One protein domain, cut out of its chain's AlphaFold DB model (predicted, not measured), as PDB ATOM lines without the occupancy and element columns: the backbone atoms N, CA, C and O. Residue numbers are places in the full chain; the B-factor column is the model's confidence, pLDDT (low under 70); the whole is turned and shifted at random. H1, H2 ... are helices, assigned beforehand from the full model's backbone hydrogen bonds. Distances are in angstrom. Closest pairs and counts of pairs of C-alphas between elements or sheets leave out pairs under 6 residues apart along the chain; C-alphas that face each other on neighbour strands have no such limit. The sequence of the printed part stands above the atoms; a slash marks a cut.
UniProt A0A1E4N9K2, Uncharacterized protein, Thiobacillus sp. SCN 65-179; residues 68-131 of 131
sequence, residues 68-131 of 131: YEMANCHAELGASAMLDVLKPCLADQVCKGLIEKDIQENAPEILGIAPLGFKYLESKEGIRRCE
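This is residues 68 to 131 of the 131 residues of an uncharacterized protein of Thiobacillus sp. SCN 65-179 (UniProt A0A1E4N9K2). One long, kinked helix, H1, meets H2 at a corner, making a V; short H3 follows H2, and residues 112 to 131, with no named element, fold back toward the beginning of H1. The 64 printed residues, all helix by class with H1, H2, H3 in order, are only just loose, close to compact, with a radius of gyration of the C-alphas of 13.0 A and spans of 37 by 25 by 14 A.

Find C-alpha 68 at (-77.928, 39.465, 43.187); from there H1 runs 34.6 A to residue 91, with a kink of 26 degrees near residue 85. H2 covers residues 93 to 106, 19.7 A; H3, residues 108 to 111, ends at (-88.005, 60.238, 26.950).

Look at Leu 90 and Lys 96, closest C-alphas at 4.7 A: H1 and H2 only just touch, with 3 pairs of C-alphas within 8 A, only at the corner, at a steep tilt of 38 degrees, opposite ways. H2 and H3 likewise only just touch, with 3 pairs, only at the corner, closest at C-alphas 103 and 110, 7.0 A. O i to N i+4 pairs within hydrogen-bond range number 18 of 20 in H1 and 7 of 10 in H2; H3 is too short.

The printed part has no cut; residues 126 and 131 are under pLDDT 70.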
ATOM      1  N   TYR A  68     -77.972  38.356  44.143       93.38
ATOM      2  CA  TYR A  68     -77.928  39.465  43.187       93.38
ATOM      3  C   TYR A  68     -79.123  39.491  42.231       93.38
ATOM      4  O   TYR A  68     -79.551  40.571  41.835       93.38
ATOM      5  N   GLU A  69     -79.683  38.331  41.889       92.88
ATOM      6  CA  GLU A  69     -80.863  38.231  41.026       92.88
ATOM      7  C   GLU A  69     -82.078  38.897  41.679       92.88
ATOM      8  O   GLU A  69     -82.710  39.771  41.084       92.88
ATOM      9  N   MET A  70     -82.343  38.573  42.947       91.44
ATOM     10  CA  MET A  70     -83.440  39.180  43.698       91.44
ATOM     11  C   MET A  70     -83.193  40.673  43.950       91.44
ATOM     12  O   MET A  70     -84.109  41.487  43.831       91.44
ATOM     13  N   ALA A  71     -81.947  41.063  44.243       92.38
ATOM     14  CA  ALA A  71     -81.578  42.471  44.380       92.38
ATOM     15  C   ALA A  71     -81.830  43.259  43.083       92.38
ATOM     16  O   ALA A  71     -82.417  44.343  43.131       92.38
ATOM     17  N   ASN A  72     -81.435  42.701  41.934       93.25
ATOM     18  CA  ASN A  72     -81.675  43.304  40.628       93.25
ATOM     19  C   ASN A  72     -83.174  43.411  40.343       93.25
ATOM     20  O   ASN A  72     -83.647  44.488  39.995       93.25
ATOM     21  N   CYS A  73     -83.944  42.347  40.584       92.75
ATOM     22  CA  CYS A  73     -85.388  42.393  40.380       92.75
ATOM     23  C   CYS A  73     -86.066  43.485  41.224       92.75
ATOM     24  O   CYS A  73     -86.904  44.234  40.721       92.75
ATOM     25  N   HIS A  74     -85.694  43.639  42.500       92.00
ATOM     26  CA  HIS A  74     -86.254  44.706  43.332       92.00
ATOM     27  C   HIS A  74     -85.885  46.108  42.820       92.00
ATOM     28  O   HIS A  74     -86.711  47.022  42.898       92.00
ATOM     29  N   ALA A  75     -84.677  46.286  42.277       93.12
ATOM     30  CA  ALA A  75     -84.275  47.536  41.638       93.12
ATOM     31  C   ALA A  75     -85.105  47.815  40.370       93.12
ATOM     32  O   ALA A  75     -85.642  48.915  40.220       93.12
ATOM     33  N   GLU A  76     -85.292  46.809  39.511       93.69
ATOM     34  CA  GLU A  76     -86.125  46.877  38.301       93.69
ATOM     35  C   GLU A  76     -87.592  47.186  38.624       93.69
ATOM     36  O   GLU A  76     -88.233  47.993  37.944       93.69
ATOM     37  N   LEU A  77     -88.123  46.601  39.700       91.56
ATOM     38  CA  LEU A  77     -89.476  46.854  40.188       91.56
ATOM     39  C   LEU A  77     -89.641  48.311  40.624       91.56
ATOM     40  O   LEU A  77     -90.612  48.963  40.227       91.56
ATOM     41  N   GLY A  78     -88.687  48.828  41.403       90.50
ATOM     42  CA  GLY A  78     -88.664  50.225  41.828       90.50
ATOM     43  C   GLY A  78     -88.594  51.187  40.641       90.50
ATOM     44  O   GLY A  78     -89.413  52.101  40.544       90.50
ATOM     45  N   ALA A  79     -87.677  50.941  39.703       92.38
ATOM     46  CA  ALA A  79     -87.520  51.753  38.498       92.38
ATOM     47  C   ALA A  79     -88.787  51.739  37.621       92.38
ATOM     48  O   ALA A  79     -89.264  52.791  37.197       92.38
ATOM     49  N   SER A  80     -89.399  50.567  37.429       92.69
ATOM     50  CA  SER A  80     -90.646  50.414  36.666       92.69
ATOM     51  C   SER A  80     -91.812  51.175  37.297       92.69
ATOM     52  O   SER A  80     -92.592  51.816  36.592       92.69
ATOM     53  N   ALA A  81     -91.935  51.125  38.626       89.50
ATOM     54  CA  ALA A  81     -92.971  51.856  39.348       89.50
ATOM     55  C   ALA A  81     -92.780  53.377  39.240       89.50
ATOM     56  O   ALA A  81     -93.752  54.093  39.013       89.50
ATOM     57  N   MET A  82     -91.543  53.870  39.349       89.31
ATOM     58  CA  MET A  82     -91.250  55.301  39.206       89.31
ATOM     59  C   MET A  82     -91.492  55.805  37.786       89.31
ATOM     60  O   MET A  82     -92.068  56.876  37.606       89.31
ATOM     61  N   LEU A  83     -91.123  55.012  36.778       92.00
ATOM     62  CA  LEU A  83     -91.388  55.356  35.386       92.00
ATOM     63  C   LEU A  83     -92.892  55.532  35.130       92.00
ATOM     64  O   LEU A  83     -93.299  56.471  34.449       92.00
ATOM     65  N   ASP A  84     -93.733  54.683  35.719       90.56
ATOM     66  CA  ASP A  84     -95.186  54.823  35.612       90.56
ATOM     67  C   ASP A  84     -95.741  56.064  36.303       90.56
ATOM     68  O   ASP A  84     -96.710  56.635  35.814       90.56
ATOM     69  N   VAL A  85     -95.131  56.501  37.405       87.44
ATOM     70  CA  VAL A  85     -95.498  57.760  38.069       87.44
ATOM     71  C   VAL A  85     -95.101  58.966  37.211       87.44
ATOM     72  O   VAL A  85     -95.825  59.961  37.179       87.44
ATOM     73  N   LEU A  86     -93.993  58.878  36.470       90.56
ATOM     74  CA  LEU A  86     -93.531  59.953  35.585       90.56
ATOM     75  C   LEU A  86     -94.341  60.055  34.287       90.56
ATOM     76  O   LEU A  86     -94.563  61.166  33.811       90.56
ATOM     77  N   LYS A  87     -94.827  58.941  33.723       90.75
ATOM     78  CA  LYS A  87     -95.581  58.930  32.451       90.75
ATOM     79  C   LYS A  87     -96.745  59.944  32.407       90.75
ATOM     80  O   LYS A  87     -96.802  60.700  31.439       90.75
ATOM     81  N   PRO A  88     -97.642  60.032  33.412       91.81
ATOM     82  CA  PRO A  88     -98.688  61.055  33.440       91.81
ATOM     83  C   PRO A  88     -98.143  62.486  33.444       91.81
ATOM     84  O   PRO A  88     -98.689  63.340  32.756       91.81
ATOM     85  N   CYS A  89     -97.056  62.747  34.177       91.06
ATOM     86  CA  CYS A  89     -96.419  64.065  34.191       91.06
ATOM     87  C   CYS A  89     -95.830  64.420  32.821       91.06
ATOM     88  O   CYS A  89     -95.971  65.546  32.364       91.06
ATOM     89  N   LEU A  90     -95.236  63.452  32.120       92.19
ATOM     90  CA  LEU A  90     -94.707  63.651  30.768       92.19
ATOM     91  C   LEU A  90     -95.805  63.878  29.718       92.19
ATOM     92  O   LEU A  90     -95.538  64.484  28.681       92.19
ATOM     93  N   ALA A  91     -97.027  63.406  29.976       93.38
ATOM     94  CA  ALA A  91     -98.188  63.675  29.133       93.38
ATOM     95  C   ALA A  91     -98.781  65.081  29.357       93.38
ATOM     96  O   ALA A  91     -99.462  65.602  28.472       93.38
ATOM     97  N   ASP A  92     -98.516  65.706  30.508       95.56
ATOM     98  CA  ASP A  92     -98.951  67.065  30.834       95.56
ATOM     99  C   ASP A  92     -97.880  68.100  30.452       95.56
ATOM    100  O   ASP A  92     -96.739  68.030  30.897       95.56
ATOM    101  N   GLN A  93     -98.236  69.100  29.639       92.62
ATOM    102  CA  GLN A  93     -97.272  70.086  29.122       92.62
ATOM    103  C   GLN A  93     -96.629  70.936  30.227       92.62
ATOM    104  O   GLN A  93     -95.454  71.293  30.124       92.62
ATOM    105  N   VAL A  94     -97.379  71.259  31.286       94.06
ATOM    106  CA  VAL A  94     -96.873  72.081  32.392       94.06
ATOM    107  C   VAL A  94     -95.889  71.268  33.224       94.06
ATOM    108  O   VAL A  94     -94.771  71.717  33.459       94.06
ATOM    109  N   CYS A  95     -96.276  70.058  33.625       92.31
ATOM    110  CA  CYS A  95     -95.447  69.163  34.420       92.31
ATOM    111  C   CYS A  95     -94.191  68.736  33.656       92.31
ATOM    112  O   CYS A  95     -93.083  68.854  34.179       92.31
ATOM    113  N   LYS A  96     -94.340  68.344  32.385       92.44
ATOM    114  CA  LYS A  96     -93.221  68.020  31.500       92.44
ATOM    115  C   LYS A  96     -92.215  69.171  31.426       92.44
ATOM    116  O   LYS A  96     -91.025  68.938  31.621       92.44
ATOM    117  N   GLY A  97     -92.678  70.407  31.222       92.25
ATOM    118  CA  GLY A  97     -91.806  71.583  31.148       92.25
ATOM    119  C   GLY A  97     -90.975  71.844  32.413       92.25
ATOM    120  O   GLY A  97     -89.926  72.479  32.323       92.25
ATOM    121  N   LEU A  98     -91.397  71.334  33.577       92.75
ATOM    122  CA  LEU A  98     -90.656  71.466  34.838       92.75
ATOM    123  C   LEU A  98     -89.497  70.468  34.972       92.75
ATOM    124  O   LEU A  98     -88.550  70.757  35.701       92.75
ATOM    125  N   ILE A  99     -89.567  69.312  34.306       92.75
ATOM    126  CA  ILE A  99     -88.631  68.194  34.521       92.75
ATOM    127  C   ILE A  99     -87.888  67.748  33.257       92.75
ATOM    128  O   ILE A  99     -86.897  67.034  33.357       92.75
ATOM    129  N   GLU A 100     -88.323  68.166  32.064       93.62
ATOM    130  CA  GLU A 100     -87.784  67.681  30.786       93.62
ATOM    131  C   GLU A 100     -86.278  67.901  30.653       93.62
ATOM    132  O   GLU A 100     -85.574  66.989  30.228       93.62
ATOM    133  N   LYS A 101     -85.768  69.070  31.057       94.06
ATOM    134  CA  LYS A 101     -84.331  69.358  30.997       94.06
ATOM    135  C   LYS A 101     -83.519  68.410  31.886       94.06
ATOM    136  O   LYS A 101     -82.511  67.875  31.443       94.06
ATOM    137  N   ASP A 102     -83.977  68.186  33.115       93.50
ATOM    138  CA  ASP A 102     -83.301  67.298  34.066       93.50
ATOM    139  C   ASP A 102     -83.320  65.842  33.577       93.50
ATOM    140  O   ASP A 102     -82.307  65.147  33.623       93.50
ATOM    141  N   ILE A 103     -84.446  65.408  33.001       93.44
ATOM    142  CA  ILE A 103     -84.558  64.081  32.390       93.44
ATOM    143  C   ILE A 103     -83.624  63.948  31.183       93.44
ATOM    144  O   ILE A 103     -82.963  62.926  31.047       93.44
ATOM    145  N   GLN A 104     -83.532  64.956  30.312       93.75
ATOM    146  CA  GLN A 104     -82.618  64.918  29.165       93.75
ATOM    147  C   GLN A 104     -81.151  64.779  29.589       93.75
ATOM    148  O   GLN A 104     -80.387  64.101  28.905       93.75
ATOM    149  N   GLU A 105     -80.760  65.411  30.697       94.50
ATOM    150  CA  GLU A 105     -79.383  65.391  31.198       94.50
ATOM    151  C   GLU A 105     -79.057  64.101  31.970       94.50
ATOM    152  O   GLU A 105     -77.963  63.561  31.807       94.50
ATOM    153  N   ASN A 106     -79.993  63.587  32.778       94.19
ATOM    154  CA  ASN A 106     -79.709  62.536  33.764       94.19
ATOM    155  C   ASN A 106     -80.376  61.179  33.485       94.19
ATOM    156  O   ASN A 106     -79.889  60.164  33.982       94.19
ATOM    157  N   ALA A 107     -81.477  61.141  32.730       93.12
ATOM    158  CA  ALA A 107     -82.242  59.919  32.452       93.12
ATOM    159  C   ALA A 107     -82.943  59.962  31.071       93.12
ATOM    160  O   ALA A 107     -84.174  59.838  30.985       93.12
ATOM    161  N   PRO A 108     -82.200  60.173  29.965       92.94
ATOM    162  CA  PRO A 108     -82.774  60.375  28.631       92.94
ATOM    163  C   PRO A 108     -83.593  59.175  28.125       92.94
ATOM    164  O   PRO A 108     -84.449  59.326  27.247       92.94
ATOM    165  N   GLU A 109     -83.383  57.985  28.691       92.69
ATOM    166  CA  GLU A 109     -84.161  56.779  28.419       92.69
ATOM    167  C   GLU A 109     -85.651  56.922  28.769       92.69
ATOM    168  O   GLU A 109     -86.499  56.304  28.127       92.69
ATOM    169  N   ILE A 110     -85.998  57.799  29.716       92.19
ATOM    170  CA  ILE A 110     -87.391  58.084  30.094       92.19
ATOM    171  C   ILE A 110     -88.148  58.778  28.950       92.19
ATOM    172  O   ILE A 110     -89.351  58.578  28.787       92.19
ATOM    173  N   LEU A 111     -87.445  59.565  28.129       91.06
ATOM    174  CA  LEU A 111     -88.005  60.238  26.950       91.06
ATOM    175  C   LEU A 111     -87.968  59.359  25.691       91.06
ATOM    176  O   LEU A 111     -88.356  59.818  24.618       91.06
ATOM    177  N   GLY A 112     -87.482  58.118  25.795       89.50
ATOM    178  CA  GLY A 112     -87.299  57.223  24.651       89.50
ATOM    179  C   GLY A 112     -86.132  57.609  23.738       89.50
ATOM    180  O   GLY A 112     -86.041  57.099  22.624       89.50
ATOM    181  N   ILE A 113     -85.240  58.498  24.189       89.62
ATOM    182  CA  ILE A 113     -84.026  58.881  23.447       89.62
ATOM    183  C   ILE A 113     -82.998  57.737  23.485       89.62
ATOM    184  O   ILE A 113     -82.254  57.530  22.528       89.62
ATOM    185  N   ALA A 114     -82.984  56.976  24.580       89.69
ATOM    186  CA  ALA A 114     -82.136  55.810  24.801       89.69
ATOM    187  C   ALA A 114     -82.982  54.605  25.263       89.69
ATOM    188  O   ALA A 114     -84.088  54.794  25.778       89.69
ATOM    189  N   PRO A 115     -82.503  53.359  25.087       92.19
ATOM    190  CA  PRO A 115     -83.162  52.197  25.673       92.19
ATOM    191  C   PRO A 115     -83.076  52.233  27.204       92.19
ATOM    192  O   PRO A 115     -82.098  52.721  27.768       92.19
ATOM    193  N   LEU A 116     -84.082  51.666  27.875       92.56
ATOM    194  CA  LEU A 116     -84.064  51.512  29.329       92.56
ATOM    195  C   LEU A 116     -82.887  50.623  29.754       92.56
ATOM    196  O   LEU A 116     -82.700  49.531  29.221       92.56
ATOM    197  N   GLY A 117     -82.130  51.070  30.755       88.94
ATOM    198  CA  GLY A 117     -81.026  50.304  31.346       88.94
ATOM    199  C   GLY A 117     -81.466  49.168  32.278       88.94
ATOM    200  O   GLY A 117     -80.633  48.586  32.963       88.94
ATOM    201  N   PHE A 118     -82.766  48.881  32.347       92.19
ATOM    202  CA  PHE A 118     -83.365  47.911  33.257       92.19
ATOM    203  C   PHE A 118     -84.546  47.208  32.580       92.19
ATOM    204  O   PHE A 118     -85.176  47.764  31.672       92.19
ATOM    205  N   LYS A 119     -84.885  45.991  33.020       92.88
ATOM    206  CA  LYS A 119     -86.078  45.299  32.523       92.88
ATOM    207  C   LYS A 119     -87.332  45.960  33.090       92.88
ATOM    208  O   LYS A 119     -87.580  45.921  34.292       92.88
ATOM    209  N   TYR A 120     -88.157  46.537  32.221       92.06
ATOM    210  CA  TYR A 120     -89.446  47.070  32.646       92.06
ATOM    211  C   TYR A 120     -90.392  45.930  33.054       92.06
ATOM    212  O   TYR A 120     -90.674  45.022  32.269       92.06
ATOM    213  N   LEU A 121     -90.884  45.986  34.291       90.88
ATOM    214  CA  LEU A 121     -91.821  45.026  34.863       90.88
ATOM    215  C   LEU A 121     -93.237  45.609  34.812       90.88
ATOM    216  O   LEU A 121     -93.576  46.550  35.541       90.88
ATOM    217  N   GLU A 122     -94.077  45.046  33.947       87.25
ATOM    218  CA  GLU A 122     -95.485  45.430  33.849       87.25
ATOM    219  C   GLU A 122     -96.252  45.094  35.132       87.25
ATOM    220  O   GLU A 122     -96.054  44.051  35.757       87.25
ATOM    221  N   SER A 123     -97.149  45.997  35.525       83.88
ATOM    222  CA  SER A 123     -98.077  45.746  36.624       83.88
ATOM    223  C   SER A 123     -99.198  44.832  36.138       83.88
ATOM    224  O   SER A 123     -99.962  45.213  35.251       83.88
ATOM    225  N   LYS A 124     -99.325  43.644  36.734       78.50
ATOM    226  CA  LYS A 124    -100.465  42.749  36.509       78.50
ATOM    227  C   LYS A 124    -101.419  42.904  37.687       78.50
ATOM    228  O   LYS A 124    -101.012  42.753  38.834       78.50
ATOM    229  N   GLU A 125    -102.669  43.272  37.410       74.81
ATOM    230  CA  GLU A 125    -103.711  43.460  38.440       74.81
ATOM    231  C   GLU A 125    -103.332  44.479  39.538       74.81
ATOM    232  O   GLU A 125    -103.768  44.387  40.682       74.81
ATOM    233  N   GLY A 126    -102.497  45.467  39.200       69.44
ATOM    234  CA  GLY A 126    -102.043  46.487  40.149       69.44
ATOM    235  C   GLY A 126    -100.878  46.054  41.044       69.44
ATOM    236  O   GLY A 126    -100.463  46.834  41.901       69.44
ATOM    237  N   ILE A 127    -100.323  44.851  40.853       73.19
ATOM    238  CA  ILE A 127     -99.211  44.332  41.650       73.19
ATOM    239  C   ILE A 127     -98.027  43.987  40.741       73.19
ATOM    240  O   ILE A 127     -98.159  43.309  39.723       73.19
ATOM    241  N   ARG A 128     -96.834  44.424  41.154       78.88
ATOM    242  CA  ARG A 128     -95.548  43.964  40.614       78.88
ATOM    243  C   ARG A 128     -94.907  43.015  41.609       78.88
ATOM    244  O   ARG A 128     -94.972  43.268  42.813       78.88
ATOM    245  N   ARG A 129     -94.295  41.941  41.125       79.06
ATOM    246  CA  ARG A 129     -93.609  40.964  41.974       79.06
ATOM    247  C   ARG A 129     -92.285  40.573  41.347       79.06
ATOM    248  O   ARG A 129     -92.171  40.537  40.127       79.06
ATOM    249  N   CYS A 130     -91.332  40.285  42.219       79.75
ATOM    250  CA  CYS A 130     -90.198  39.448  41.884       79.75
ATOM    251  C   CYS A 130     -90.649  37.999  42.047       79.75
ATOM    252  O   CYS A 130     -91.234  37.670  43.083       79.75
ATOM    253  N   GLU A 131     -90.508  37.214  40.981       67.06
ATOM    254  CA  GLU A 131     -90.798  35.773  40.965       67.06
ATOM    255  C   GLU A 131     -89.630  34.981  41.558       67.06
ATOM    256  O   GLU A 131     -88.470  35.414  41.365       67.06
TER     257      GLU A 131